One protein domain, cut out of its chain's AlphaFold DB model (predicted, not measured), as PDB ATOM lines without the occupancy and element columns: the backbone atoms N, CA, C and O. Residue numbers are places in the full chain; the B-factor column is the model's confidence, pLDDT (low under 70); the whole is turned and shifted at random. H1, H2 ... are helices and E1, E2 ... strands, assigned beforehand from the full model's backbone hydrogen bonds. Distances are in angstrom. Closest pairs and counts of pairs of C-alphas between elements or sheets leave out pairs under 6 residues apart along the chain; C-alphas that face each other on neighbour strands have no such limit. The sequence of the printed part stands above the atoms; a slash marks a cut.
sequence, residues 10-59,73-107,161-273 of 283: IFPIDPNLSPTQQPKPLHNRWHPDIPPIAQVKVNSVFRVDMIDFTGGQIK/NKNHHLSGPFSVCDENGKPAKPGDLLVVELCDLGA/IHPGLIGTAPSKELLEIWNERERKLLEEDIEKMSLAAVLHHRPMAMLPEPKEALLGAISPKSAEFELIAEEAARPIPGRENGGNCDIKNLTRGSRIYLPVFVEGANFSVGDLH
ATOM      1  N   ILE A  10      13.993  18.713  29.055       97.06
ATOM      2  CA  ILE A  10      14.480  19.964  29.647       97.06
ATOM      3  C   ILE A  10      13.902  21.207  28.969       97.06
ATOM      4  O   ILE A  10      14.106  22.309  29.479       97.06
ATOM      5  N   PHE A  11      13.181  21.064  27.860       97.94
ATOM      6  CA  PHE A  11      12.527  22.165  27.157       97.94
ATOM      7  C   PHE A  11      11.207  21.666  26.560       97.94
ATOM      8  O   PHE A  11      11.157  21.368  25.371       97.94
ATOM      9  N   PRO A  12      10.152  21.499  27.376       97.06
ATOM     10  CA  PRO A  12       8.859  21.081  26.860       97.06
ATOM     11  C   PRO A  12       8.204  22.211  26.058       97.06
ATOM     12  O   PRO A  12       8.194  23.361  26.503       97.06
ATOM     13  N   ILE A  13       7.616  21.856  24.918       97.19
ATOM     14  CA  ILE A  13       6.786  22.739  24.090       97.19
ATOM     15  C   ILE A  13       5.337  22.276  24.186       97.19
ATOM     16  O   ILE A  13       5.052  21.082  24.104       97.19
ATOM     17  N   ASP A  14       4.420  23.232  24.322       95.69
ATOM     18  CA  ASP A  14       3.009  23.000  24.037       95.69
ATOM     19  C   ASP A  14       2.714  23.502  22.616       95.69
ATOM     20  O   ASP A  14       2.688  24.715  22.387       95.69
ATOM     21  N   PRO A  15       2.489  22.610  21.641       91.25
ATOM     22  CA  PRO A  15       2.269  22.998  20.250       91.25
ATOM     23  C   PRO A  15       0.960  23.777  20.022       91.25
ATOM     24  O   PRO A  15       0.753  24.313  18.934       91.25
ATOM     25  N   ASN A  16       0.081  23.882  21.028       91.19
ATOM     26  CA  ASN A  16      -1.132  24.703  20.968       91.19
ATOM     27  C   ASN A  16      -0.911  26.146  21.445       91.19
ATOM     28  O   ASN A  16      -1.807  26.982  21.302       91.19
ATOM     29  N   LEU A  17       0.250  26.450  22.030       96.06
ATOM     30  CA  LEU A  17       0.593  27.784  22.511       96.06
ATOM     31  C   LEU A  17       1.433  28.537  21.482       96.06
ATOM     32  O   LEU A  17       2.261  27.967  20.771       96.06
ATOM     33  N   SER A  18       1.255  29.857  21.432       95.75
ATOM     34  CA  SER A  18       2.141  30.698  20.632       95.75
ATOM     35  C   SER A  18       3.562  30.698  21.217       95.75
ATOM     36  O   SER A  18       3.737  30.426  22.410       95.75
ATOM     37  N   PRO A  19       4.590  31.061  20.431       96.62
ATOM     38  CA  PRO A  19       5.965  31.127  20.921       96.62
ATOM     39  C   PRO A  19       6.159  31.965  22.194       96.62
ATOM     40  O   PRO A  19       6.968  31.618  23.049       96.62
ATOM     41  N   THR A  20       5.390  33.045  22.362       95.38
ATOM     42  CA  THR A  20       5.471  33.932  23.537       95.38
ATOM     43  C   THR A  20       4.708  33.412  24.755       95.38
ATOM     44  O   THR A  20       4.840  33.970  25.842       95.38
ATOM     45  N   GLN A  21       3.901  32.364  24.583       96.38
ATOM     46  CA  GLN A  21       3.103  31.731  25.633       96.38
ATOM     47  C   GLN A  21       3.689  30.393  26.094       96.38
ATOM     48  O   GLN A  21       3.127  29.770  26.993       96.38
ATOM     49  N   GLN A  22       4.797  29.950  25.495       97.75
ATOM     50  CA  GLN A  22       5.438  28.690  25.848       97.75
ATOM     51  C   GLN A  22       5.873  28.660  27.326       97.75
ATOM     52  O   GLN A  22       6.233  29.700  27.886       97.75
ATOM     53  N   PRO A  23       5.899  27.476  27.969       95.50
ATOM     54  CA  PRO A  23       6.299  27.345  29.374       95.50
ATOM     55  C   PRO A  23       7.723  27.835  29.654       95.50
ATOM     56  O   PRO A  23       8.027  28.281  30.762       95.50
ATOM     57  N   LYS A  24       8.600  27.724  28.653       97.00
ATOM     58  CA  LYS A  24       9.951  28.275  28.662       97.00
ATOM     59  C   LYS A  24      10.099  29.274  27.519       97.00
ATOM     60  O   LYS A  24       9.580  29.015  26.434       97.00
ATOM     61  N   PRO A  25      10.800  30.394  27.744       97.62
ATOM     62  CA  PRO A  25      10.952  31.397  26.711       97.62
ATOM     63  C   PRO A  25      11.862  30.878  25.595       97.62
ATOM     64  O   PRO A  25      12.953  30.372  25.853       97.62
ATOM     65  N   LEU A  26      11.395  31.031  24.361       98.44
ATOM     66  CA  LEU A  26      12.179  30.831  23.146       98.44
ATOM     67  C   LEU A  26      13.019  32.085  22.853       98.44
ATOM     68  O   LEU A  26      12.713  33.182  23.331       98.44
ATOM     69  N   HIS A  27      14.038  31.950  22.010       98.75
ATOM     70  CA  HIS A  27      14.711  33.096  21.394       98.75
ATOM     71  C   HIS A  27      14.731  32.951  19.870       98.75
ATOM     72  O   HIS A  27      14.614  31.847  19.348       98.75
ATOM     73  N   ASN A  28      14.851  34.061  19.144       98.62
ATOM     74  CA  ASN A  28      14.921  34.061  17.675       98.62
ATOM     75  C   ASN A  28      16.007  34.997  17.129       98.62
ATOM     76  O   ASN A  28      15.927  35.475  15.995       98.62
ATOM     77  N   ARG A  29      17.008  35.293  17.959       98.75
ATOM     78  CA  ARG A  29      18.204  36.059  17.610       98.75
ATOM     79  C   ARG A  29      19.433  35.417  18.239       98.75
ATOM     80  O   ARG A  29      19.320  34.723  19.253       98.75
ATOM     81  N   TRP A  30      20.596  35.687  17.659       98.81
ATOM     82  CA  TRP A  30      21.889  35.341  18.238       98.81
ATOM     83  C   TRP A  30      22.505  36.554  18.926       98.81
ATOM     84  O   TRP A  30      22.713  37.590  18.297       98.81
ATOM     85  N   HIS A  31      22.812  36.410  20.212       98.81
ATOM     86  CA  HIS A  31      23.517  37.417  20.996       98.81
ATOM     87  C   HIS A  31      24.242  36.747  22.179       98.81
ATOM     88  O   HIS A  31      23.658  35.830  22.765       98.81
ATOM     89  N   PRO A  32      25.471  37.167  22.547       98.50
ATOM     90  CA  PRO A  32      26.211  36.585  23.677       98.50
ATOM     91  C   PRO A  32      25.461  36.697  25.010       98.50
ATOM     92  O   PRO A  32      25.542  35.790  25.835       98.50
ATOM     93  N   ASP A  33      24.714  37.787  25.192       98.31
ATOM     94  CA  ASP A  33      24.084  38.126  26.475       98.31
ATOM     95  C   ASP A  33      22.680  37.531  26.670       98.31
ATOM     96  O   ASP A  33      22.052  37.777  27.696       98.31
ATOM     97  N   ILE A  34      22.164  36.725  25.727       98.62
ATOM     98  CA  ILE A  34      20.918  35.983  25.977       98.62
ATOM     99  C   ILE A  34      21.203  34.939  27.072       98.62
ATOM    100  O   ILE A  34      22.023  34.039  26.861       98.62
ATOM    101  N   PRO A  35      20.536  35.022  28.238       98.12
ATOM    102  CA  PRO A  35      20.837  34.153  29.362       98.12
ATOM    103  C   PRO A  35      20.384  32.715  29.080       98.12
ATOM    104  O   PRO A  35      19.335  32.500  28.461       98.12
ATOM    105  N   PRO A  36      21.122  31.709  29.579       98.12
ATOM    106  CA  PRO A  36      20.711  30.325  29.446       98.12
ATOM    107  C   PRO A  36      19.450  30.049  30.272       98.12
ATOM    108  O   PRO A  36      19.327  30.463  31.425       98.12
ATOM    109  N   ILE A  37      18.528  29.279  29.704       97.38
ATOM    110  CA  ILE A  37      17.270  28.883  30.360       97.38
ATOM    111  C   ILE A  37      17.428  27.617  31.215       97.38
ATOM    112  O   ILE A  37      16.560  27.289  32.027       97.38
ATOM    113  N   ALA A  38      18.514  26.868  31.007       96.75
ATOM    114  CA  ALA A  38      18.901  25.719  31.814       96.75
ATOM    115  C   ALA A  38      20.411  25.470  31.715       96.75
ATOM    116  O   ALA A  38      21.059  25.857  30.741       96.75
ATOM    117  N   GLN A  39      20.953  24.788  32.724       97.44
ATOM    118  CA  GLN A  39      22.314  24.266  32.711       97.44
ATOM    119  C   GLN A  39      22.277  22.742  32.563       97.44
ATOM    120  O   GLN A  39      21.505  22.069  33.248       97.44
ATOM    121  N   VAL A  40      23.127  22.201  31.695       97.31
ATOM    122  CA  VAL A  40      23.313  20.765  31.478       97.31
ATOM    123  C   VAL A  40      24.763  20.377  31.746       97.31
ATOM    124  O   VAL A  40      25.685  21.167  31.544       97.31
ATOM    125  N   LYS A  41      24.969  19.143  32.205       97.50
ATOM    126  CA  LYS A  41      26.308  18.585  32.411       97.50
ATOM    127  C   LYS A  41      26.753  17.799  31.184       97.50
ATOM    128  O   LYS A  41      25.923  17.191  30.505       97.50
ATOM    129  N   VAL A  42      28.057  17.747  30.935       96.94
ATOM    130  CA  VAL A  42      28.643  16.791  29.981       96.94
ATOM    131  C   VAL A  42      28.178  15.360  30.282       96.94
ATOM    132  O   VAL A  42      27.887  15.019  31.430       96.94
ATOM    133  N   ASN A  43      28.088  14.527  29.242       94.56
ATOM    134  CA  ASN A  43      27.609  13.138  29.311       94.56
ATOM    135  C   ASN A  43      26.156  12.964  29.806       94.56
ATOM    136  O   ASN A  43      25.733  11.839  30.078       94.56
ATOM    137  N   SER A  44      25.376  14.045  29.921       95.06
ATOM    138  CA  SER A  44      23.939  13.948  30.195       95.06
ATOM    139  C   SER A  44      23.141  13.682  28.917       95.06
ATOM    140  O   SER A  44      23.479  14.171  27.842       95.06
ATOM    141  N   VAL A  45      22.068  12.900  29.052       96.81
ATOM    142  CA  VAL A  45      21.093  12.649  27.983       96.81
ATOM    143  C   VAL A  45      19.789  13.322  28.381       96.81
ATOM    144  O   VAL A  45      19.282  13.097  29.482       96.81
ATOM    145  N   PHE A  46      19.250  14.145  27.491       97.31
ATOM    146  CA  PHE A  46      18.018  14.893  27.699       97.31
ATOM    147  C   PHE A  46      17.262  15.045  26.380       97.31
ATOM    148  O   PHE A  46      17.816  14.848  25.299       97.31
ATOM    149  N   ARG A  47      15.985  15.399  26.488       97.75
ATOM    150  CA  ARG A  47      15.109  15.735  25.367       97.75
ATOM    151  C   ARG A  47      14.876  17.247  25.330       97.75
ATOM    152  O   ARG A  47      14.771  17.885  26.378       97.75
ATOM    153  N   VAL A  48      14.783  17.786  24.120       98.19
ATOM    154  CA  VAL A  48      14.426  19.176  23.821       98.19
ATOM    155  C   VAL A  48      13.289  19.126  22.810       98.19
ATOM    156  O   VAL A  48      13.466  18.547  21.739       98.19
ATOM    157  N   ASP A  49      12.136  19.692  23.152       98.19
ATOM    158  CA  ASP A  49      11.073  19.898  22.173       98.19
ATOM    159  C   ASP A  49      11.320  21.190  21.412       98.19
ATOM    160  O   ASP A  49      11.884  22.137  21.953       98.19
ATOM    161  N   MET A  50      10.871  21.228  20.162       97.56
ATOM    162  CA  MET A  50      11.011  22.374  19.275       97.56
ATOM    163  C   MET A  50       9.657  22.677  18.646       97.56
ATOM    164  O   MET A  50       8.917  21.764  18.279       97.56
ATOM    165  N   ILE A  51       9.345  23.961  18.520       96.31
ATOM    166  CA  ILE A  51       8.288  24.422  17.621       96.31
ATOM    167  C   ILE A  51       8.867  24.526  16.203       96.31
ATOM    168  O   ILE A  51      10.079  24.699  16.050       96.31
ATOM    169  N   ASP A  52       8.032  24.409  15.168       96.81
ATOM    170  CA  ASP A  52       8.485  24.653  13.795       96.81
ATOM    171  C   ASP A  52       9.068  26.070  13.675       96.81
ATOM    172  O   ASP A  52       8.698  26.966  14.444       96.81
ATOM    173  N   PHE A  53       9.970  26.306  12.719       97.38
ATOM    174  CA  PHE A  53      10.725  27.559  12.689       97.38
ATOM    175  C   PHE A  53       9.859  28.817  12.636       97.38
ATOM    176  O   PHE A  53      10.262  29.870  13.143       97.38
ATOM    177  N   THR A  54       8.647  28.707  12.089       97.12
ATOM    178  CA  THR A  54       7.715  29.824  11.958       97.12
ATOM    179  C   THR A  54       6.952  30.123  13.235       97.12
ATOM    180  O   THR A  54       6.353  31.193  13.344       97.12
ATOM    181  N   GLY A  55       6.985  29.221  14.218       96.38
ATOM    182  CA  GLY A  55       6.236  29.356  15.458       96.38
ATOM    183  C   GLY A  55       4.736  29.148  15.253       96.38
ATOM    184  O   GLY A  55       3.930  29.861  15.855       96.38
ATOM    185  N   GLY A  56       4.356  28.228  14.363       96.00
ATOM    186  CA  GLY A  56       2.970  27.890  14.055       96.00
ATOM    187  C   GLY A  56       2.258  28.868  13.120       96.00
ATOM    188  O   GLY A  56       1.025  28.934  13.153       96.00
ATOM    189  N   GLN A  57       2.978  29.654  12.310       97.19
ATOM    190  CA  GLN A  57       2.344  30.531  11.310       97.19
ATOM    191  C   GLN A  57       1.680  29.715  10.195       97.19
ATOM    192  O   GLN A  57       0.587  30.075   9.760       97.19
ATOM    193  N   ILE A  58       2.299  28.602   9.793       97.38
ATOM    194  CA  ILE A  58       1.793  27.715   8.742       97.38
ATOM    195  C   ILE A  58       0.781  26.717   9.308       97.38
ATOM    196  O   ILE A  58       0.968  26.158  10.391       97.38
ATOM    197  N   LYS A  59      -0.316  26.509   8.579       96.75
ATOM    198  CA  LYS A  59      -1.430  25.636   8.959       96.75
ATOM    199  C   LYS A  59      -1.479  24.384   8.097       96.75
ATOM    200  O   LYS A  59      -1.091  24.401   6.929       96.75
ATOM    201  N   ASN A  73      10.380  38.012  10.093       95.25
ATOM    202  CA  ASN A  73      11.065  38.620  11.247       95.25
ATOM    203  C   ASN A  73      10.888  37.838  12.555       95.25
ATOM    204  O   ASN A  73      11.716  37.973  13.462       95.25
ATOM    205  N   LYS A  74       9.859  36.985  12.630       96.38
ATOM    206  CA  LYS A  74       9.634  36.064  13.751       96.38
ATOM    207  C   LYS A  74      10.555  34.842  13.716       96.38
ATOM    208  O   LYS A  74      10.818  34.268  14.768       96.38
ATOM    209  N   ASN A  75      11.062  34.468  12.545       95.81
ATOM    210  CA  ASN A  75      11.819  33.234  12.346       95.81
ATOM    211  C   ASN A  75      13.295  33.419  12.753       95.81
ATOM    212  O   ASN A  75      13.860  34.507  12.591       95.81
ATOM    213  N   HIS A  76      13.996  32.399  13.254       98.19
ATOM    214  CA  HIS A  76      13.578  31.034  13.611       98.19
ATOM    215  C   HIS A  76      13.332  30.961  15.122       98.19
ATOM    216  O   HIS A  76      14.068  31.584  15.884       98.19
ATOM    217  N   HIS A  77      12.346  30.192  15.577       98.44
ATOM    218  CA  HIS A  77      12.103  29.998  17.009       98.44
ATOM    219  C   HIS A  77      13.002  28.891  17.572       98.44
ATOM    220  O   HIS A  77      12.854  27.723  17.220       98.44
ATOM    221  N   LEU A  78      13.931  29.259  18.454       98.75
ATOM    222  CA  LEU A  78      14.971  28.371  18.969       98.75
ATOM    223  C   LEU A  78      14.712  27.959  20.410       98.75
ATOM    224  O   LEU A  78      14.378  28.787  21.264       98.75
ATOM    225  N   SER A  79      14.939  26.675  20.674       98.75
ATOM    226  CA  SER A  79      14.907  26.091  22.012       98.75
ATOM    227  C   SER A  79      16.302  26.163  22.624       98.75
ATOM    228  O   SER A  79      17.269  25.648  22.058       98.75
ATOM    229  N   GLY A  80      16.399  26.831  23.771       98.00
ATOM    230  CA  GLY A  80      17.662  27.215  24.400       98.00
ATOM    231  C   GLY A  80      17.661  28.700  24.796       98.00
ATOM    232  O   GLY A  80      16.596  29.319  24.816       98.00
ATOM    233  N   PRO A  81      18.824  29.282  25.131       98.62
ATOM    234  CA  PRO A  81      20.130  28.627  25.167       98.62
ATOM    235  C   PRO A  81      20.321  27.722  26.386       98.62
ATOM    236  O   PRO A  81      19.818  27.996  27.477       98.62
ATOM    237  N   PHE A  82      21.092  26.655  26.224       98.56
ATOM    238  CA  PHE A  82      21.488  25.757  27.302       98.56
ATOM    239  C   PHE A  82      22.970  25.967  27.626       98.56
ATOM    240  O   PHE A  82      23.836  25.830  26.760       98.56
ATOM    241  N   SER A  83      23.268  26.287  28.884       98.50
ATOM    242  CA  SER A  83      24.647  26.389  29.364       98.50
ATOM    243  C   SER A  83      25.197  24.998  29.671       98.50
ATOM    244  O   SER A  83      24.519  24.193  30.308       98.50
ATOM    245  N   VAL A  84      26.421  24.701  29.246       98.50
ATOM    246  CA  VAL A  84      27.073  23.400  29.426       98.50
ATOM    247  C   VAL A  84      28.208  23.515  30.433       98.50
ATOM    248  O   VAL A  84      29.069  24.390  30.315       98.50
ATOM    249  N   CYS A  85      28.238  22.608  31.405       98.19
ATOM    250  CA  CYS A  85      29.315  22.495  32.381       98.19
ATOM    251  C   CYS A  85      29.887  21.073  32.468       98.19
ATOM    252  O   CYS A  85      29.247  20.094  32.083       98.19
ATOM    253  N   ASP A  86      31.119  20.961  32.960       97.38
ATOM    254  CA  ASP A  86      31.772  19.682  33.220       97.38
ATOM    255  C   ASP A  86      31.148  18.945  34.425       97.38
ATOM    256  O   ASP A  86      30.192  19.399  35.062       97.38
ATOM    257  N   GLU A  87      31.696  17.777  34.763       95.75
ATOM    258  CA  GLU A  87      31.204  16.944  35.870       95.75
ATOM    259  C   GLU A  87      31.234  17.672  37.229       95.75
ATOM    260  O   GLU A  87      30.357  17.454  38.078       95.75
ATOM    261  N   ASN A  88      32.187  18.597  37.397       96.19
ATOM    262  CA  ASN A  88      32.399  19.405  38.597       96.19
ATOM    263  C   ASN A  88      31.605  20.723  38.581       96.19
ATOM    264  O   ASN A  88      31.694  21.500  39.532       96.19
ATOM    265  N   GLY A  89      30.818  20.983  37.532       96.12
ATOM    266  CA  GLY A  89      30.015  22.195  37.388       96.12
ATOM    267  C   GLY A  89      30.778  23.400  36.836       96.12
ATOM    268  O   GLY A  89      30.252  24.511  36.865       96.12
ATOM    269  N   LYS A  90      31.994  23.216  36.315       98.00
ATOM    270  CA  LYS A  90      32.741  24.291  35.656       98.00
ATOM    271  C   LYS A  90      32.203  24.489  34.234       98.00
ATOM    272  O   LYS A  90      32.129  23.513  33.489       98.00
ATOM    273  N   PRO A  91      31.834  25.711  33.830       98.25
ATOM    274  CA  PRO A  91      31.269  25.949  32.507       98.25
ATOM    275  C   PRO A  91      32.298  25.708  31.394       98.25
ATOM    276  O   PRO A  91      33.503  25.909  31.596       98.25
ATOM    277  N   ALA A  92      31.810  25.307  30.217       98.44
ATOM    278  CA  ALA A  92      32.591  25.286  28.981       98.44
ATOM    279  C   ALA A  92      33.190  26.675  28.708       98.44
ATOM    280  O   ALA A  92      32.585  27.689  29.060       98.44
ATOM    281  N   LYS A  93      34.372  26.746  28.100       98.44
ATOM    282  CA  LYS A  93      35.094  28.007  27.900       98.44
ATOM    283  C   LYS A  93      35.279  28.337  26.424       98.44
ATOM    284  O   LYS A  93      35.375  27.422  25.609       98.44
ATOM    285  N   PRO A  94      35.393  29.631  26.073       98.69
ATOM    286  CA  PRO A  94      35.798  30.026  24.733       98.69
ATOM    287  C   PRO A  94      37.063  29.280  24.281       98.69
ATOM    288  O   PRO A  94      38.057  29.252  25.010       98.69
ATOM    289  N   GLY A  95      37.008  28.671  23.095       98.25
ATOM    290  CA  GLY A  95      38.070  27.820  22.544       98.25
ATOM    291  C   GLY A  95      37.881  26.312  22.758       98.25
ATOM    292  O   GLY A  95      38.580  25.531  22.114       98.25
ATOM    293  N   ASP A  96      36.932  25.890  23.599       98.62
ATOM    294  CA  ASP A  96      36.525  24.485  23.689       98.62
ATOM    295  C   ASP A  96      35.711  24.056  22.449       98.62
ATOM    296  O   ASP A  96      35.174  24.880  21.700       98.62
ATOM    297  N   LEU A  97      35.574  22.739  22.259       98.44
ATOM    298  CA  LEU A  97      34.606  22.143  21.335       98.44
ATOM    299  C   LEU A  97      33.485  21.475  22.129       98.44
ATOM    300  O   LEU A  97      33.720  20.530  22.883       98.44
ATOM    301  N   LEU A  98      32.254  21.935  21.914       98.50
ATOM    302  CA  LEU A  98      31.061  21.269  22.407       98.50
ATOM    303  C   LEU A  98      30.708  20.114  21.471       98.50
ATOM    304  O   LEU A  98      30.403  20.314  20.296       98.50
ATOM    305  N   VAL A  99      30.726  18.900  22.009       98.50
ATOM    306  CA  VAL A  99      30.345  17.691  21.282       98.50
ATOM    307  C   VAL A  99      28.891  17.363  21.593       98.50
ATOM    308  O   VAL A  99      28.563  17.065  22.741       98.50
ATOM    309  N   VAL A 100      28.031  17.390  20.577       98.38
ATOM    310  CA  VAL A 100      26.611  17.030  20.701       98.38
ATOM    311  C   VAL A 100      26.346  15.772  19.886       98.38
ATOM    312  O   VAL A 100      26.661  15.712  18.699       98.38
ATOM    313  N   GLU A 101      25.777  14.755  20.529       98.44
ATOM    314  CA  GLU A 101      25.340  13.520  19.878       98.44
ATOM    315  C   GLU A 101      23.819  13.534  19.721       98.44
ATOM    316  O   GLU A 101      23.081  13.691  20.695       98.44
ATOM    317  N   LEU A 102      23.347  13.382  18.484       98.19
ATOM    318  CA  LEU A 102      21.923  13.361  18.165       98.19
ATOM    319  C   LEU A 102      21.388  11.939  18.345       98.19
ATOM    320  O   LEU A 102      21.365  11.151  17.404       98.19
ATOM    321  N   CYS A 103      20.987  11.589  19.564       97.56
ATOM    322  CA  CYS A 103      20.600  10.215  19.904       97.56
ATOM    323  C   CYS A 103      19.341   9.725  19.167       97.56
ATOM    324  O   CYS A 103      19.296   8.574  18.736       97.56
ATOM    325  N   ASP A 104      18.321  10.577  19.044       96.81
ATOM    326  CA  ASP A 104      17.072  10.293  18.334       96.81
ATOM    327  C   ASP A 104      16.362  11.605  17.977       96.81
ATOM    328  O   ASP A 104      16.587  12.624  18.633       96.81
ATOM    329  N   LEU A 105      15.529  11.587  16.935       96.62
ATOM    330  CA  LEU A 105      14.790  12.750  16.436       96.62
ATOM    331  C   LEU A 105      13.420  12.299  15.917       96.62
ATOM    332  O   LEU A 105      13.305  11.226  15.324       96.62
ATOM    333  N   GLY A 106      12.393  13.127  16.096       95.94
ATOM    334  CA  GLY A 106      11.034  12.801  15.668       95.94
ATOM    335  C   GLY A 106      10.060  13.959  15.847       95.94
ATOM    336  O   GLY A 106      10.393  14.973  16.459       95.94
ATOM    337  N   ALA A 107       8.855  13.792  15.303       96.12
ATOM    338  CA  ALA A 107       7.759  14.733  15.497       96.12
ATOM    339  C   ALA A 107       7.217  14.678  16.934       96.12
ATOM    340  O   ALA A 107       7.353  13.669  17.634       96.12
ATOM    341  N   ILE A 161      15.477  12.626   9.140       97.62
ATOM    342  CA  ILE A 161      15.176  13.626  10.173       97.62
ATOM    343  C   ILE A 161      16.468  14.264  10.702       97.62
ATOM    344  O   ILE A 161      17.386  13.549  11.107       97.62
ATOM    345  N   HIS A 162      16.531  15.595  10.712       98.38
ATOM    346  CA  HIS A 162      17.682  16.388  11.161       98.38
ATOM    347  C   HIS A 162      17.235  17.789  11.612       98.38
ATOM    348  O   HIS A 162      16.202  18.265  11.141       98.38
ATOM    349  N   PRO A 163      17.973  18.465  12.508       98.38
ATOM    350  CA  PRO A 163      17.810  19.899  12.710       98.38
ATOM    351  C   PRO A 163      18.437  20.664  11.536       98.38
ATOM    352  O   PRO A 163      19.595  20.410  11.191       98.38
ATOM    353  N   GLY A 164      17.703  21.610  10.956       98.50
ATOM    354  CA  GLY A 164      18.259  22.630  10.065       98.50
ATOM    355  C   GLY A 164      19.182  23.583  10.826       98.50
ATOM    356  O   GLY A 164      20.281  23.925  10.369       98.50
ATOM    357  N   LEU A 165      18.809  23.867  12.083       98.75
ATOM    358  CA  LEU A 165      19.479  24.847  12.923       98.75
ATOM    359  C   LEU A 165      19.971  24.284  14.260       98.75
ATOM    360  O   LEU A 165      19.197  23.931  15.151       98.75
ATOM    361  N   ILE A 166      21.292  24.291  14.451       98.75
ATOM    362  CA  ILE A 166      21.941  23.980  15.732       98.75
ATOM    363  C   ILE A 166      23.260  24.746  15.870       98.75
ATOM    364  O   ILE A 166      24.088  24.753  14.962       98.75
ATOM    365  N   GLY A 167      23.481  25.406  17.007       98.69
ATOM    366  CA  GLY A 167      24.692  26.209  17.197       98.69
ATOM    367  C   GLY A 167      24.901  26.724  18.616       98.69
ATOM    368  O   GLY A 167      24.038  26.574  19.479       98.69
ATOM    369  N   THR A 168      26.064  27.326  18.852       98.88
ATOM    370  CA  THR A 168      26.430  28.009  20.108       98.88
ATOM    371  C   THR A 168      26.226  29.517  20.002       98.88
ATOM    372  O   THR A 168      26.168  30.069  18.901       98.88
ATOM    373  N   ALA A 169      26.126  30.214  21.133       98.75
ATOM    374  CA  ALA A 169      26.084  31.672  21.112       98.75
ATOM    375  C   ALA A 169      27.431  32.251  20.622       98.75
ATOM    376  O   ALA A 169      28.491  31.733  20.998       98.75
ATOM    377  N   PRO A 170      27.421  33.315  19.798       98.81
ATOM    378  CA  PRO A 170      28.643  33.981  19.355       98.81
ATOM    379  C   PRO A 170      29.296  34.762  20.496       98.81
ATOM    380  O   PRO A 170      28.622  35.180  21.435       98.81
ATOM    381  N   SER A 171      30.595  35.043  20.375       98.81
ATOM    382  CA  SER A 171      31.222  36.104  21.167       98.81
ATOM    383  C   SER A 171      30.755  37.476  20.673       98.81
ATOM    384  O   SER A 171      30.245  37.613  19.558       98.81
ATOM    385  N   LYS A 172      30.984  38.516  21.481       98.56
ATOM    386  CA  LYS A 172      30.712  39.902  21.082       98.56
ATOM    387  C   LYS A 172      31.459  40.293  19.800       98.56
ATOM    388  O   LYS A 172      30.846  40.805  18.872       98.56
ATOM    389  N   GLU A 173      32.745  39.958  19.722       98.69
ATOM    390  CA  GLU A 173      33.587  40.202  18.542       98.69
ATOM    391  C   GLU A 173      33.052  39.486  17.292       98.69
ATOM    392  O   GLU A 173      32.963  40.077  16.218       98.69
ATOM    393  N   LEU A 174      32.643  38.220  17.423       98.75
ATOM    394  CA  LEU A 174      32.111  37.460  16.293       98.75
ATOM    395  C   LEU A 174      30.772  38.033  15.808       98.75
ATOM    396  O   LEU A 174      30.557  38.149  14.603       98.75
ATOM    397  N   LEU A 175      29.900  38.443  16.733       98.81
ATOM    398  CA  LEU A 175      28.647  39.120  16.406       98.81
ATOM    399  C   LEU A 175      28.891  40.438  15.651       98.81
ATOM    400  O   LEU A 175      28.219  40.713  14.659       98.81
ATOM    401  N   GLU A 176      29.869  41.235  16.083       98.69
ATOM    402  CA  GLU A 176      30.259  42.474  15.399       98.69
ATOM    403  C   GLU A 176      30.757  42.199  13.972       98.69
ATOM    404  O   GLU A 176      30.341  42.884  13.037       98.69
ATOM    405  N   ILE A 177      31.574  41.154  13.780       98.69
ATOM    406  CA  ILE A 177      32.033  40.713  12.452       98.69
ATOM    407  C   ILE A 177      30.848  40.341  11.554       98.69
ATOM    408  O   ILE A 177      30.826  40.732  10.384       98.69
ATOM    409  N   TRP A 178      29.867  39.598  12.076       98.62
ATOM    410  CA  TRP A 178      28.669  39.202  11.330       98.62
ATOM    411  C   TRP A 178      27.863  40.412  10.874       98.62
ATOM    412  O   TRP A 178      27.603  40.569   9.681       98.62
ATOM    413  N   ASN A 179      27.524  41.294  11.813       98.50
ATOM    414  CA  ASN A 179      26.717  42.473  11.531       98.50
ATOM    415  C   ASN A 179      27.420  43.413  10.544       98.50
ATOM    416  O   ASN A 179      26.781  43.945   9.639       98.50
ATOM    417  N   GLU A 180      28.734  43.597  10.677       98.12
ATOM    418  CA  GLU A 180      29.509  44.473   9.798       98.12
ATOM    419  C   GLU A 180      29.622  43.926   8.371       98.12
ATOM    420  O   GLU A 180      29.426  44.672   7.410       98.12
ATOM    421  N   ARG A 181      29.927  42.633   8.193       96.56
ATOM    422  CA  ARG A 181      30.067  42.055   6.844       96.56
ATOM    423  C   ARG A 181      28.728  41.959   6.112       96.56
ATOM    424  O   ARG A 181      28.681  42.177   4.907       96.56
ATOM    425  N   GLU A 182      27.647  41.664   6.834       95.88
ATOM    426  CA  GLU A 182      26.295  41.596   6.267       95.88
ATOM    427  C   GLU A 182      25.765  42.992   5.923       95.88
ATOM    428  O   GLU A 182      25.117  43.161   4.891       95.88
ATOM    429  N   ARG A 183      26.105  44.013   6.722       95.25
ATOM    430  CA  ARG A 183      25.834  45.419   6.388       95.25
ATOM    431  C   ARG A 183      26.567  45.841   5.123       95.25
ATOM    432  O   ARG A 183      25.926  46.357   4.214       95.25
ATOM    433  N   LYS A 184      27.868  45.553   5.021       93.44
ATOM    434  CA  LYS A 184      28.651  45.838   3.807       93.44
ATOM    435  C   LYS A 184      28.041  45.196   2.566       93.44
ATOM    436  O   LYS A 184      27.896  45.874   1.561       93.44
ATOM    437  N   LEU A 185      27.608  43.937   2.659       89.56
ATOM    438  CA  LEU A 185      26.952  43.243   1.546       89.56
ATOM    439  C   LEU A 185      25.670  43.947   1.065       89.56
ATOM    440  O   LEU A 185      25.346  43.879  -0.117       89.56
ATOM    441  N   LEU A 186      24.932  44.609   1.961       87.44
ATOM    442  CA  LEU A 186      23.725  45.365   1.608       87.44
ATOM    443  C   LEU A 186      24.016  46.780   1.100       87.44
ATOM    444  O   LEU A 186      23.236  47.313   0.314       87.44
ATOM    445  N   GLU A 187      25.093  47.400   1.576       88.00
ATOM    446  CA  GLU A 187      25.529  48.735   1.153       88.00
ATOM    447  C   GLU A 187      26.291  48.710  -0.184       88.00
ATOM    448  O   GLU A 187      26.350  49.725  -0.883       88.00
ATOM    449  N   GLU A 188      26.880  47.568  -0.548       80.94
ATOM    450  CA  GLU A 188      27.565  47.375  -1.822       80.94
ATOM    451  C   GLU A 188      26.591  47.412  -3.013       80.94
ATOM    452  O   GLU A 188      25.478  46.891  -2.988       80.94
ATOM    453  N   ASP A 189      27.034  48.063  -4.091       65.50
ATOM    454  CA  ASP A 189      26.248  48.303  -5.299       65.50
ATOM    455  C   ASP A 189      25.968  46.994  -6.057       65.50
ATOM    456  O   ASP A 189      26.827  46.461  -6.770       65.50
ATOM    457  N   ILE A 190      24.743  46.485  -5.897       61.22
ATOM    458  CA  ILE A 190      24.266  45.216  -6.460       61.22
ATOM    459  C   ILE A 190      24.363  45.201  -7.999       61.22
ATOM    460  O   ILE A 190      24.552  44.128  -8.576       61.22
ATOM    461  N   GLU A 191      24.340  46.355  -8.685       57.06
ATOM    462  CA  GLU A 191      24.533  46.413 -10.147       57.06
ATOM    463  C   GLU A 191      25.926  45.918 -10.588       57.06
ATOM    464  O   GLU A 191      26.112  45.528 -11.743       57.06
ATOM    465  N   LYS A 192      26.913  45.876  -9.681       53.47
ATOM    466  CA  LYS A 192      28.281  45.405  -9.966       53.47
ATOM    467  C   LYS A 192      28.503  43.920  -9.679       53.47
ATOM    468  O   LYS A 192      29.541  43.389 -10.073       53.47
ATOM    469  N   MET A 193      27.554  43.237  -9.039       53.34
ATOM    470  CA  MET A 193      27.634  41.803  -8.755       53.34
ATOM    471  C   MET A 193      26.796  41.020  -9.770       53.34
ATOM    472  O   MET A 193      25.705  40.539  -9.479       53.34
ATOM    473  N   SER A 194      27.303  40.887 -10.997       43.47
ATOM    474  CA  SER A 194      26.674  40.063 -12.032       43.47
ATOM    475  C   SER A 194      26.876  38.567 -11.755       43.47
ATOM    476  O   SER A 194      27.688  37.891 -12.384       43.47
ATOM    477  N   LEU A 195      26.100  38.014 -10.825       46.56
ATOM    478  CA  LEU A 195      25.789  36.587 -10.863       46.56
ATOM    479  C   LEU A 195      24.707  36.355 -11.923       46.56
ATOM    480  O   LEU A 195      23.774  37.139 -12.076       46.56
ATOM    481  N   ALA A 196      24.922  35.314 -12.725       45.75
ATOM    482  CA  ALA A 196      24.224  35.042 -13.973       45.75
ATOM    483  C   ALA A 196      22.700  35.255 -13.883       45.75
ATOM    484  O   ALA A 196      22.012  34.537 -13.169       45.75
ATOM    485  N   ALA A 197      22.190  36.209 -14.668       49.12
ATOM    486  CA  ALA A 197      20.776  36.337 -15.026       49.12
ATOM    487  C   ALA A 197      19.762  36.419 -13.861       49.12
ATOM    488  O   ALA A 197      18.639  35.947 -14.012       49.12
ATOM    489  N   VAL A 198      20.112  37.047 -12.733       53.31
ATOM    490  CA  VAL A 198      19.130  37.360 -11.680       53.31
ATOM    491  C   VAL A 198      18.140  38.402 -12.219       53.31
ATOM    492  O   VAL A 198      18.501  39.560 -12.418       53.31
ATOM    493  N   LEU A 199      16.896  37.995 -12.500       58.91
ATOM    494  CA  LEU A 199      15.868  38.876 -13.076       58.91
ATOM    495  C   LEU A 199      15.200  39.783 -12.024       58.91
ATOM    496  O   LEU A 199      14.512  40.738 -12.389       58.91
ATOM    497  N   HIS A 200      15.389  39.502 -10.729       65.69
ATOM    498  CA  HIS A 200      14.756  40.222  -9.622       65.69
ATOM    499  C   HIS A 200      15.706  40.436  -8.430       65.69
ATOM    500  O   HIS A 200      16.252  39.481  -7.884       65.69
ATOM    501  N   HIS A 201      15.872  41.690  -7.995       66.75
ATOM    502  CA  HIS A 201      16.720  42.050  -6.853       66.75
ATOM    503  C   HIS A 201      16.019  41.822  -5.508       66.75
ATOM    504  O   HIS A 201      14.840  42.137  -5.351       66.75
ATOM    505  N   ARG A 202      16.774  41.331  -4.521       72.75
ATOM    506  CA  ARG A 202      16.325  41.075  -3.144       72.75
ATOM    507  C   ARG A 202      17.367  41.534  -2.129       72.75
ATOM    508  O   ARG A 202      18.535  41.651  -2.500       72.75
ATOM    509  N   PRO A 203      16.983  41.736  -0.854       79.25
ATOM    510  CA  PRO A 203      17.962  41.895   0.212       79.25
ATOM    511  C   PRO A 203      18.896  40.679   0.257       79.25
ATOM    512  O   PRO A 203      18.438  39.548   0.402       79.25
ATOM    513  N   MET A 204      20.201  40.916   0.127       86.44
ATOM    514  CA  MET A 204      21.235  39.869   0.133       86.44
ATOM    515  C   MET A 204      21.565  39.353   1.543       86.44
ATOM    516  O   MET A 204      22.195  38.311   1.695       86.44
ATOM    517  N   ALA A 205      21.141  40.085   2.572       90.81
ATOM    518  CA  ALA A 205      21.236  39.719   3.977       90.81
ATOM    519  C   ALA A 205      20.069  40.340   4.761       90.81
ATOM    520  O   ALA A 205      19.393  41.254   4.280       90.81
ATOM    521  N   MET A 206      19.849  39.864   5.986       92.50
ATOM    522  CA  MET A 206      18.912  40.468   6.933       92.50
ATOM    523  C   MET A 206      19.671  40.926   8.176       92.50
ATOM    524  O   MET A 206      20.104  40.100   8.980       92.50
ATOM    525  N   LEU A 207      19.800  42.244   8.327       96.25
ATOM    526  CA  LEU A 207      20.431  42.876   9.486       96.25
ATOM    527  C   LEU A 207      19.639  42.618  10.779       96.25
ATOM    528  O   LEU A 207      18.480  42.180  10.713       96.25
ATOM    529  N   PRO A 208      20.244  42.887  11.953       97.94
ATOM    530  CA  PRO A 208      19.505  42.977  13.203       97.94
ATOM    531  C   PRO A 208      18.211  43.782  13.041       97.94
ATOM    532  O   PRO A 208      18.178  44.828  12.395       97.94
ATOM    533  N   GLU A 209      17.133  43.236  13.591       97.06
ATOM    534  CA  GLU A 209      15.788  43.800  13.512       97.06
ATOM    535  C   GLU A 209      15.117  43.583  14.874       97.06
ATOM    536  O   GLU A 209      14.755  42.433  15.194       97.06
ATOM    537  N   PRO A 210      14.978  44.651  15.683       97.38
ATOM    538  CA  PRO A 210      14.335  44.585  16.991       97.38
ATOM    539  C   PRO A 210      12.872  44.154  16.924       97.38
ATOM    540  O   PRO A 210      12.353  43.529  17.854       97.38
ATOM    541  N   LYS A 211      12.177  44.470  15.827       96.25
ATOM    542  CA  LYS A 211      10.777  44.097  15.662       96.25
ATOM    543  C   LYS A 211      10.642  42.574  15.619       96.25
ATOM    544  O   LYS A 211      11.318  41.890  14.853       96.25
ATOM    545  N   GLU A 212       9.717  42.051  16.422       97.06
ATOM    546  CA  GLU A 212       9.493  40.608  16.609       97.06
ATOM    547  C   GLU A 212      10.676  39.841  17.238       97.06
ATOM    548  O   GLU A 212      10.696  38.609  17.189       97.06
ATOM    549  N   ALA A 213      11.665  40.524  17.827       98.19
ATOM    550  CA  ALA A 213      12.746  39.848  18.536       98.19
ATOM    551  C   ALA A 213      12.226  39.127  19.794       98.19
ATOM    552  O   ALA A 213      11.433  39.657  20.573       98.19
ATOM    553  N   LEU A 214      12.715  37.911  20.003       98.25
ATOM    554  CA  LEU A 214      12.578  37.121  21.216       98.25
ATOM    555  C   LEU A 214      13.990  36.868  21.742       98.25
ATOM    556  O   LEU A 214      14.815  36.272  21.049       98.25
ATOM    557  N   LEU A 215      14.263  37.327  22.962       98.38
ATOM    558  CA  LEU A 215      15.592  37.294  23.582       98.38
ATOM    559  C   LEU A 215      15.620  36.378  24.817       98.38
ATOM    560  O   LEU A 215      16.256  36.676  25.828       98.38
ATOM    561  N   GLY A 216      14.898  35.256  24.750       97.50
ATOM    562  CA  GLY A 216      14.833  34.287  25.838       97.50
ATOM    563  C   GLY A 216      14.200  34.891  27.093       97.50
ATOM    564  O   GLY A 216      13.114  35.464  27.042       97.50
ATOM    565  N   ALA A 217      14.871  34.751  28.238       96.69
ATOM    566  CA  ALA A 217      14.347  35.220  29.522       96.69
ATOM    567  C   ALA A 217      14.422  36.748  29.724       96.69
ATOM    568  O   ALA A 217      13.939  37.247  30.744       96.69
ATOM    569  N   ILE A 218      15.010  37.497  28.786       97.94
ATOM    570  CA  ILE A 218      15.093  38.958  28.869       97.94
ATOM    571  C   ILE A 218      13.706  39.555  28.599       97.94
ATOM    572  O   ILE A 218      13.067  39.285  27.583       97.94
ATOM    573  N   SER A 219      13.234  40.388  29.526       96.12
ATOM    574  CA  SER A 219      11.913  41.016  29.443       96.12
ATOM    575  C   SER A 219      11.828  42.008  28.275       96.12
ATOM    576  O   SER A 219      12.598  42.963  28.274       96.12
ATOM    577  N   PRO A 220      10.824  41.924  27.377       94.94
ATOM    578  CA  PRO A 220      10.632  42.881  26.276       94.94
ATOM    579  C   PRO A 220      10.418  44.346  26.684       94.94
ATOM    580  O   PRO A 220      10.324  45.217  25.830       94.94
ATOM    581  N   LYS A 221      10.260  44.620  27.984       95.06
ATOM    582  CA  LYS A 221      10.076  45.969  28.540       95.06
ATOM    583  C   LYS A 221      11.339  46.522  29.208       95.06
ATOM    584  O   LYS A 221      11.261  47.574  29.838       95.06
ATOM    585  N   SER A 222      12.453  45.788  29.197       97.56
ATOM    586  CA  SER A 222      13.699  46.241  29.817       97.56
ATOM    587  C   SER A 222      14.539  47.059  28.835       97.56
ATOM    588  O   SER A 222      14.539  46.803  27.636       97.56
ATOM    589  N   ALA A 223      15.320  48.005  29.361       97.25
ATOM    590  CA  ALA A 223      16.318  48.725  28.566       97.25
ATOM    591  C   ALA A 223      17.395  47.779  27.998       97.25
ATOM    592  O   ALA A 223      17.934  48.010  26.923       97.25
ATOM    593  N   GLU A 224      17.688  46.688  28.710       97.69
ATOM    594  CA  GLU A 224      18.576  45.622  28.238       97.69
ATOM    595  C   GLU A 224      18.039  44.952  26.967       97.69
ATOM    596  O   GLU A 224      18.806  44.722  26.036       97.69
ATOM    597  N   PHE A 225      16.728  44.692  26.891       98.38
ATOM    598  CA  PHE A 225      16.112  44.145  25.685       98.38
ATOM    599  C   PHE A 225      16.294  45.083  24.497       98.38
ATOM    600  O   PHE A 225      16.687  44.625  23.431       98.38
ATOM    601  N   GLU A 226      16.024  46.378  24.682       97.38
ATOM    602  CA  GLU A 226      16.171  47.382  23.624       97.38
ATOM    603  C   GLU A 226      17.606  47.405  23.086       97.38
ATOM    604  O   GLU A 226      17.802  47.302  21.882       97.38
ATOM    605  N   LEU A 227      18.609  47.434  23.968       97.31
ATOM    606  CA  LEU A 227      20.020  47.433  23.567       97.31
ATOM    607  C   LEU A 227      20.414  46.166  22.803       97.31
ATOM    608  O   LEU A 227      21.053  46.255  21.759       97.31
ATOM    609  N   ILE A 228      20.024  44.994  23.307       98.44
ATOM    610  CA  ILE A 228      20.387  43.714  22.693       98.44
ATOM    611  C   ILE A 228      19.667  43.533  21.353       98.44
ATOM    612  O   ILE A 228      20.266  43.073  20.383       98.44
ATOM    613  N   ALA A 229      18.384  43.883  21.269       98.31
ATOM    614  CA  ALA A 229      17.569  43.656  20.078       98.31
ATOM    615  C   ALA A 229      18.062  44.443  18.847       98.31
ATOM    616  O   ALA A 229      17.888  43.967  17.726       98.31
ATOM    617  N   GLU A 230      18.703  45.599  19.055       98.12
ATOM    618  CA  GLU A 230      19.296  46.450  18.006       98.12
ATOM    619  C   GLU A 230      20.508  45.820  17.311       98.12
ATOM    620  O   GLU A 230      20.824  46.160  16.172       98.12
ATOM    621  N   GLU A 231      21.193  44.883  17.963       98.25
ATOM    622  CA  GLU A 231      22.417  44.276  17.429       98.25
ATOM    623  C   GLU A 231      22.374  42.749  17.350       98.25
ATOM    624  O   GLU A 231      23.258  42.138  16.747       98.25
ATOM    625  N   ALA A 232      21.356  42.107  17.921       98.56
ATOM    626  CA  ALA A 232      21.230  40.660  17.898       98.56
ATOM    627  C   ALA A 232      20.977  40.152  16.467       98.56
ATOM    628  O   ALA A 232      19.993  40.503  15.807       98.56
ATOM    629  N   ALA A 233      21.871  39.287  15.988       98.69
ATOM    630  CA  ALA A 233      21.865  38.827  14.608       98.69
ATOM    631  C   ALA A 233      20.674  37.909  14.315       98.69
ATOM    632  O   ALA A 233      20.233  37.108  15.149       98.69
ATOM    633  N   ARG A 234      20.178  37.982  13.077       98.25
ATOM    634  CA  ARG A 234      19.129  37.090  12.578       98.25
ATOM    635  C   ARG A 234      19.664  35.655  12.459       98.25
ATOM    636  O   ARG A 234      20.787  35.466  11.980       98.25
ATOM    637  N   PRO A 235      18.875  34.631  12.825       97.69
ATOM    638  CA  PRO A 235      19.296  33.234  12.769       97.69
ATOM    639  C   PRO A 235      19.103  32.613  11.373       97.69
ATOM    640  O   PRO A 235      18.985  31.405  11.278       97.69
ATOM    641  N   ILE A 236      19.000  33.424  10.312       96.19
ATOM    642  CA  ILE A 236      18.689  32.954   8.952       96.19
ATOM    643  C   ILE A 236      19.879  32.251   8.287       96.19
ATOM    644  O   ILE A 236      19.690  31.144   7.805       96.19
ATOM    645  N   PRO A 237      21.091  32.835   8.232       97.06
ATOM    646  CA  PRO A 237      22.222  32.133   7.643       97.06
ATOM    647  C   PRO A 237      22.956  31.282   8.685       97.06
ATOM    648  O   PRO A 237      23.120  31.680   9.847       97.06
ATOM    649  N   GLY A 238      23.477  30.143   8.237       97.62
ATOM    650  CA  GLY A 238      24.535  29.413   8.926       97.62
ATOM    651  C   GLY A 238      25.825  30.230   8.957       97.62
ATOM    652  O   GLY A 238      26.164  30.931   8.001       97.62
ATOM    653  N   ARG A 239      26.539  30.173  10.081       98.44
ATOM    654  CA  ARG A 239      27.766  30.937  10.335       98.44
ATOM    655  C   ARG A 239      28.803  30.060  11.044       98.44
ATOM    656  O   ARG A 239      28.658  28.847  11.165       98.44
ATOM    657  N   GLU A 240      29.878  30.672  11.525       98.62
ATOM    658  CA  GLU A 240      30.993  29.998  12.199       98.62
ATOM    659  C   GLU A 240      30.581  29.238  13.472       98.62
ATOM    660  O   GLU A 240      31.300  28.344  13.913       98.62
ATOM    661  N   ASN A 241      29.426  29.561  14.057       98.50
ATOM    662  CA  ASN A 241      28.863  28.878  15.225       98.50
ATOM    663  C   ASN A 241      28.001  27.653  14.893       98.50
ATOM    664  O   ASN A 241      27.383  27.093  15.801       98.50
ATOM    665  N   GLY A 242      27.929  27.261  13.621       98.38
ATOM    666  CA  GLY A 242      26.867  26.406  13.106       98.38
ATOM    667  C   GLY A 242      25.661  27.276  12.766       98.38
ATOM    668  O   GLY A 242      25.698  28.058  11.817       98.38
ATOM    669  N   GLY A 243      24.602  27.180  13.564       98.25
ATOM    670  CA  GLY A 243      23.354  27.877  13.276       98.25
ATOM    671  C   GLY A 243      22.617  27.178  12.140       98.25
ATOM    672  O   GLY A 243      22.514  25.954  12.165       98.25
ATOM    673  N   ASN A 244      22.073  27.953  11.198       98.56
ATOM    674  CA  ASN A 244      21.178  27.451  10.154       98.56
ATOM    675  C   ASN A 244      21.957  26.880   8.963       98.56
ATOM    676  O   ASN A 244      22.236  27.576   7.987       98.56
ATOM    677  N   CYS A 245      22.452  25.655   9.112       98.19
ATOM    678  CA  CYS A 245      23.303  25.035   8.100       98.19
ATOM    679  C   CYS A 245      22.520  24.166   7.113       98.19
ATOM    680  O   CYS A 245      23.053  23.891   6.037       98.19
ATOM    681  N   ASP A 246      21.335  23.678   7.495       98.31
ATOM    682  CA  ASP A 246      20.448  22.872   6.644       98.31
ATOM    683  C   ASP A 246      21.152  21.662   6.012       98.31
ATOM    684  O   ASP A 246      20.968  21.287   4.849       98.31
ATOM    685  N   ILE A 247      22.007  21.018   6.814       98.38
ATOM    686  CA  ILE A 247      22.774  19.840   6.410       98.38
ATOM    687  C   ILE A 247      21.939  18.599   6.697       98.38
ATOM    688  O   ILE A 247      21.961  18.055   7.803       98.38
ATOM    689  N   LYS A 248      21.285  18.067   5.660       97.69
ATOM    690  CA  LYS A 248      20.439  16.869   5.783       97.69
ATOM    691  C   LYS A 248      21.151  15.638   6.339       97.69
ATOM    692  O   LYS A 248      20.494  14.696   6.757       97.69
ATOM    693  N   ASN A 249      22.482  15.582   6.294       98.19
ATOM    694  CA  ASN A 249      23.268  14.474   6.844       98.19
ATOM    695  C   ASN A 249      23.505  14.585   8.363       98.19
ATOM    696  O   ASN A 249      24.039  13.651   8.967       98.19
ATOM    697  N   LEU A 250      23.097  15.682   9.006       98.00
ATOM    698  CA  LEU A 250      23.153  15.869  10.455       98.00
ATOM    699  C   LEU A 250      21.984  15.144  11.152       98.00
ATOM    700  O   LEU A 250      21.162  15.736  11.836       98.00
ATOM    701  N   THR A 251      21.883  13.836  10.934       97.75
ATOM    702  CA  THR A 251      20.731  13.023  11.353       97.75
ATOM    703  C   THR A 251      20.929  12.406  12.737       97.75
ATOM    704  O   THR A 251      21.988  12.530  13.357       97.75
ATOM    705  N   ARG A 252      19.936  11.640  13.194       95.62
ATOM    706  CA  ARG A 252      20.116  10.672  14.279       95.62
ATOM    707  C   ARG A 252      21.398   9.839  14.118       95.62
ATOM    708  O   ARG A 252      21.681   9.295  13.054       95.62
ATOM    709  N   GLY A 253      22.131   9.677  15.212       96.94
ATOM    710  CA  GLY A 253      23.409   8.971  15.280       96.94
ATOM    711  C   GLY A 253      24.610   9.832  14.886       96.94
ATOM    712  O   GLY A 253      25.746   9.398  15.075       96.94
ATOM    713  N   SER A 254      24.393  11.047  14.375       98.31
ATOM    714  CA  SER A 254      25.478  11.984  14.098       98.31
ATOM    715  C   SER A 254      26.018  12.609  15.379       98.31
ATOM    716  O   SER A 254      25.304  12.827  16.363       98.31
ATOM    717  N   ARG A 255      27.305  12.954  15.328       98.19
ATOM    718  CA  ARG A 255      27.994  13.738  16.346       98.19
ATOM    719  C   ARG A 255      28.529  15.011  15.712       98.19
ATOM    720  O   ARG A 255      29.335  14.940  14.785       98.19
ATOM    721  N   ILE A 256      28.090  16.154  16.220       98.19
ATOM    722  CA  ILE A 256      28.546  17.472  15.782       98.19
ATOM    723  C   ILE A 256      29.509  18.068  16.808       98.19
ATOM    724  O   ILE A 256      29.359  17.870  18.014       98.19
ATOM    725  N   TYR A 257      30.512  18.778  16.302       98.56
ATOM    726  CA  TYR A 257      31.541  19.460  17.075       98.56
ATOM    727  C   TYR A 257      31.366  20.960  16.850       98.56
ATOM    728  O   TYR A 257      31.705  21.464  15.781       98.56
ATOM    729  N   LEU A 258      30.797  21.657  17.830       98.62
ATOM    730  CA  LEU A 258      30.509  23.086  17.748       98.62
ATOM    731  C   LEU A 258      31.579  23.886  18.504       98.62
ATOM    732  O   LEU A 258      31.898  23.537  19.644       98.62
ATOM    733  N   PRO A 259      32.124  24.964  17.924       98.69
ATOM    734  CA  PRO A 259      33.042  25.844  18.635       98.69
ATOM    735  C   PRO A 259      32.331  26.595  19.765       98.69
ATOM    736  O   PRO A 259      31.188  27.030  19.628       98.69
ATOM    737  N   VAL A 260      33.015  26.766  20.894       98.88
ATOM    738  CA  VAL A 260      32.525  27.547  22.034       98.88
ATOM    739  C   VAL A 260      33.109  28.956  21.967       98.88
ATOM    740  O   VAL A 260      34.330  29.115  21.941       98.88
ATOM    741  N   PHE A 261      32.249  29.981  21.977       98.81
ATOM    742  CA  PHE A 261      32.665  31.393  21.937       98.81
ATOM    743  C   PHE A 261      32.344  32.183  23.209       98.81
ATOM    744  O   PHE A 261      32.921  33.247  23.426       98.81
ATOM    745  N   VAL A 262      31.462  31.662  24.064       98.75
ATOM    746  CA  VAL A 262      31.084  32.256  25.355       98.75
ATOM    747  C   VAL A 262      31.163  31.217  26.466       98.75
ATOM    748  O   VAL A 262      31.112  30.012  26.210       98.75
ATOM    749  N   GLU A 263      31.289  31.675  27.711       98.62
ATOM    750  CA  GLU A 263      31.245  30.779  28.865       98.62
ATOM    751  C   GLU A 263      29.917  30.001  28.896       98.62
ATOM    752  O   GLU A 263      28.837  30.558  28.725       98.62
ATOM    753  N   GLY A 264      30.005  28.685  29.075       98.44
ATOM    754  CA  GLY A 264      28.867  27.776  29.044       98.44
ATOM    755  C   GLY A 264      28.369  27.421  27.642       98.44
ATOM    756  O   GLY A 264      27.417  26.657  27.547       98.44
ATOM    757  N   ALA A 265      28.988  27.920  26.567       98.62
ATOM    758  CA  ALA A 265      28.603  27.716  25.163       98.62
ATOM    759  C   ALA A 265      27.241  28.291  24.740       98.62
ATOM    760  O   ALA A 265      27.133  28.780  23.617       98.62
ATOM    761  N   ASN A 266      26.229  28.247  25.615       98.31
ATOM    762  CA  ASN A 266      24.861  28.699  25.364       98.31
ATOM    763  C   ASN A 266      24.349  28.146  24.027       98.31
ATOM    764  O   ASN A 266      24.093  28.894  23.085       98.31
ATOM    765  N   PHE A 267      24.274  26.815  23.929       97.56
ATOM    766  CA  PHE A 267      23.859  26.158  22.691       97.56
ATOM    767  C   PHE A 267      22.336  26.165  22.543       97.56
ATOM    768  O   PHE A 267      21.616  26.036  23.533       97.56
ATOM    769  N   SER A 268      21.859  26.267  21.308       98.81
ATOM    770  CA  SER A 268      20.438  26.237  20.961       98.81
ATOM    771  C   SER A 268      20.198  25.376  19.728       98.81
ATOM    772  O   SER A 268      21.103  25.152  18.918       98.81
ATOM    773  N   VAL A 269      18.966  24.894  19.593       98.75
ATOM    774  CA  VAL A 269      18.527  24.046  18.483       98.75
ATOM    775  C   VAL A 269      17.095  24.401  18.086       98.75
ATOM    776  O   VAL A 269      16.290  24.828  18.920       98.75
ATOM    777  N   GLY A 270      16.781  24.254  16.809       98.38
ATOM    778  CA  GLY A 270      15.459  24.492  16.259       98.38
ATOM    779  C   GLY A 270      15.363  23.966  14.836       98.38
ATOM    780  O   GLY A 270      16.252  23.260  14.365       98.38
ATOM    781  N   ASP A 271      14.273  24.343  14.177       98.25
ATOM    782  CA  ASP A 271      14.060  24.083  12.753       98.25
ATOM    783  C   ASP A 271      14.193  22.605  12.362       98.25
ATOM    784  O   ASP A 271      15.051  22.188  11.589       98.25
ATOM    785  N   LEU A 272      13.398  21.753  13.010       97.69
ATOM    786  CA  LEU A 272      13.480  20.319  12.771       97.69
ATOM    787  C   LEU A 272      12.847  19.957  11.422       97.69
ATOM    788  O   LEU A 272      11.657  20.180  11.196       97.69
ATOM    789  N   HIS A 273      13.614  19.284  10.569       98.44
ATOM    790  CA  HIS A 273      13.168  18.794   9.274       98.44
ATOM    791  C   HIS A 273      12.831  17.310   9.342       98.44
ATOM    792  O   HIS A 273      13.655  16.486   9.738       98.44
TER     793      HIS A 273
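What this domain is: This is residues 10 to 59, 73 to 107 and 161 to 273 of the 283 residues of the protein "Formamidase" of Galdieria sulphuraria (UniProt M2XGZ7). There is little regular structure: a strongly twisted sheet of five strands, E1 E2 E7 E4 E5, has the two-stranded ribbon E3 with E6 near its strands E4 and E5, long loops such as residues 10 to 37 and 42 to 59 have no named element, and H1 leads away to a loop whose residues 192 to 200 stick out. The printed part has 198 residues, only 60 in named elements, ordered E1 E2 E3 E4 H1 H2 E5 E6 E7, mixed class. The mixed sheet runs E1 E2 E7 E4 E5. The whole is compact, radius of gyration of the C-alphas 17.1 A, spanning 55 by 35 by 34 A.

Where its parts are: The sheet holds E1, residues 38 to 41, from C-alpha 38 at (18.901, 25.719, 31.814); E2, 79 to 85; E7, 267 to 273, ending at C-alpha 273 at (13.168, 18.794, 9.274); E4, 162 to 167; E5, 242 to 244. E3 is 97 to 101, E6 255 to 259, H1 172 to 187, 22.4 A long, H2 223 to 229.

How they stand to each other: E1 and E2 are parallel, N 40 to O 83 2.8 A. Antiparallel neighbours, within hydrogen-bond range, are E2 and E7, N 82 to O 267 2.8 A; E7 and E4, N 164 to O 271 2.8 A; E4 and E5, N 243 to O 166 2.8 A; E3 and E6, N 98 to O 258 2.8 A. H1 and H2 are apart and not on the sheet; in both, every O i to N i+4 pair is within range.

The domain as a whole: The printed part has two cuts, one between residues 59 and 73, whose C-alphas are 18.2 A apart, and one between residues 107 and 161, whose C-alphas are 9.2 A apart. Links E2 to E3, H1 to H2 and H2 to E5 are long. Residues 189 to 201 have pLDDT under 70.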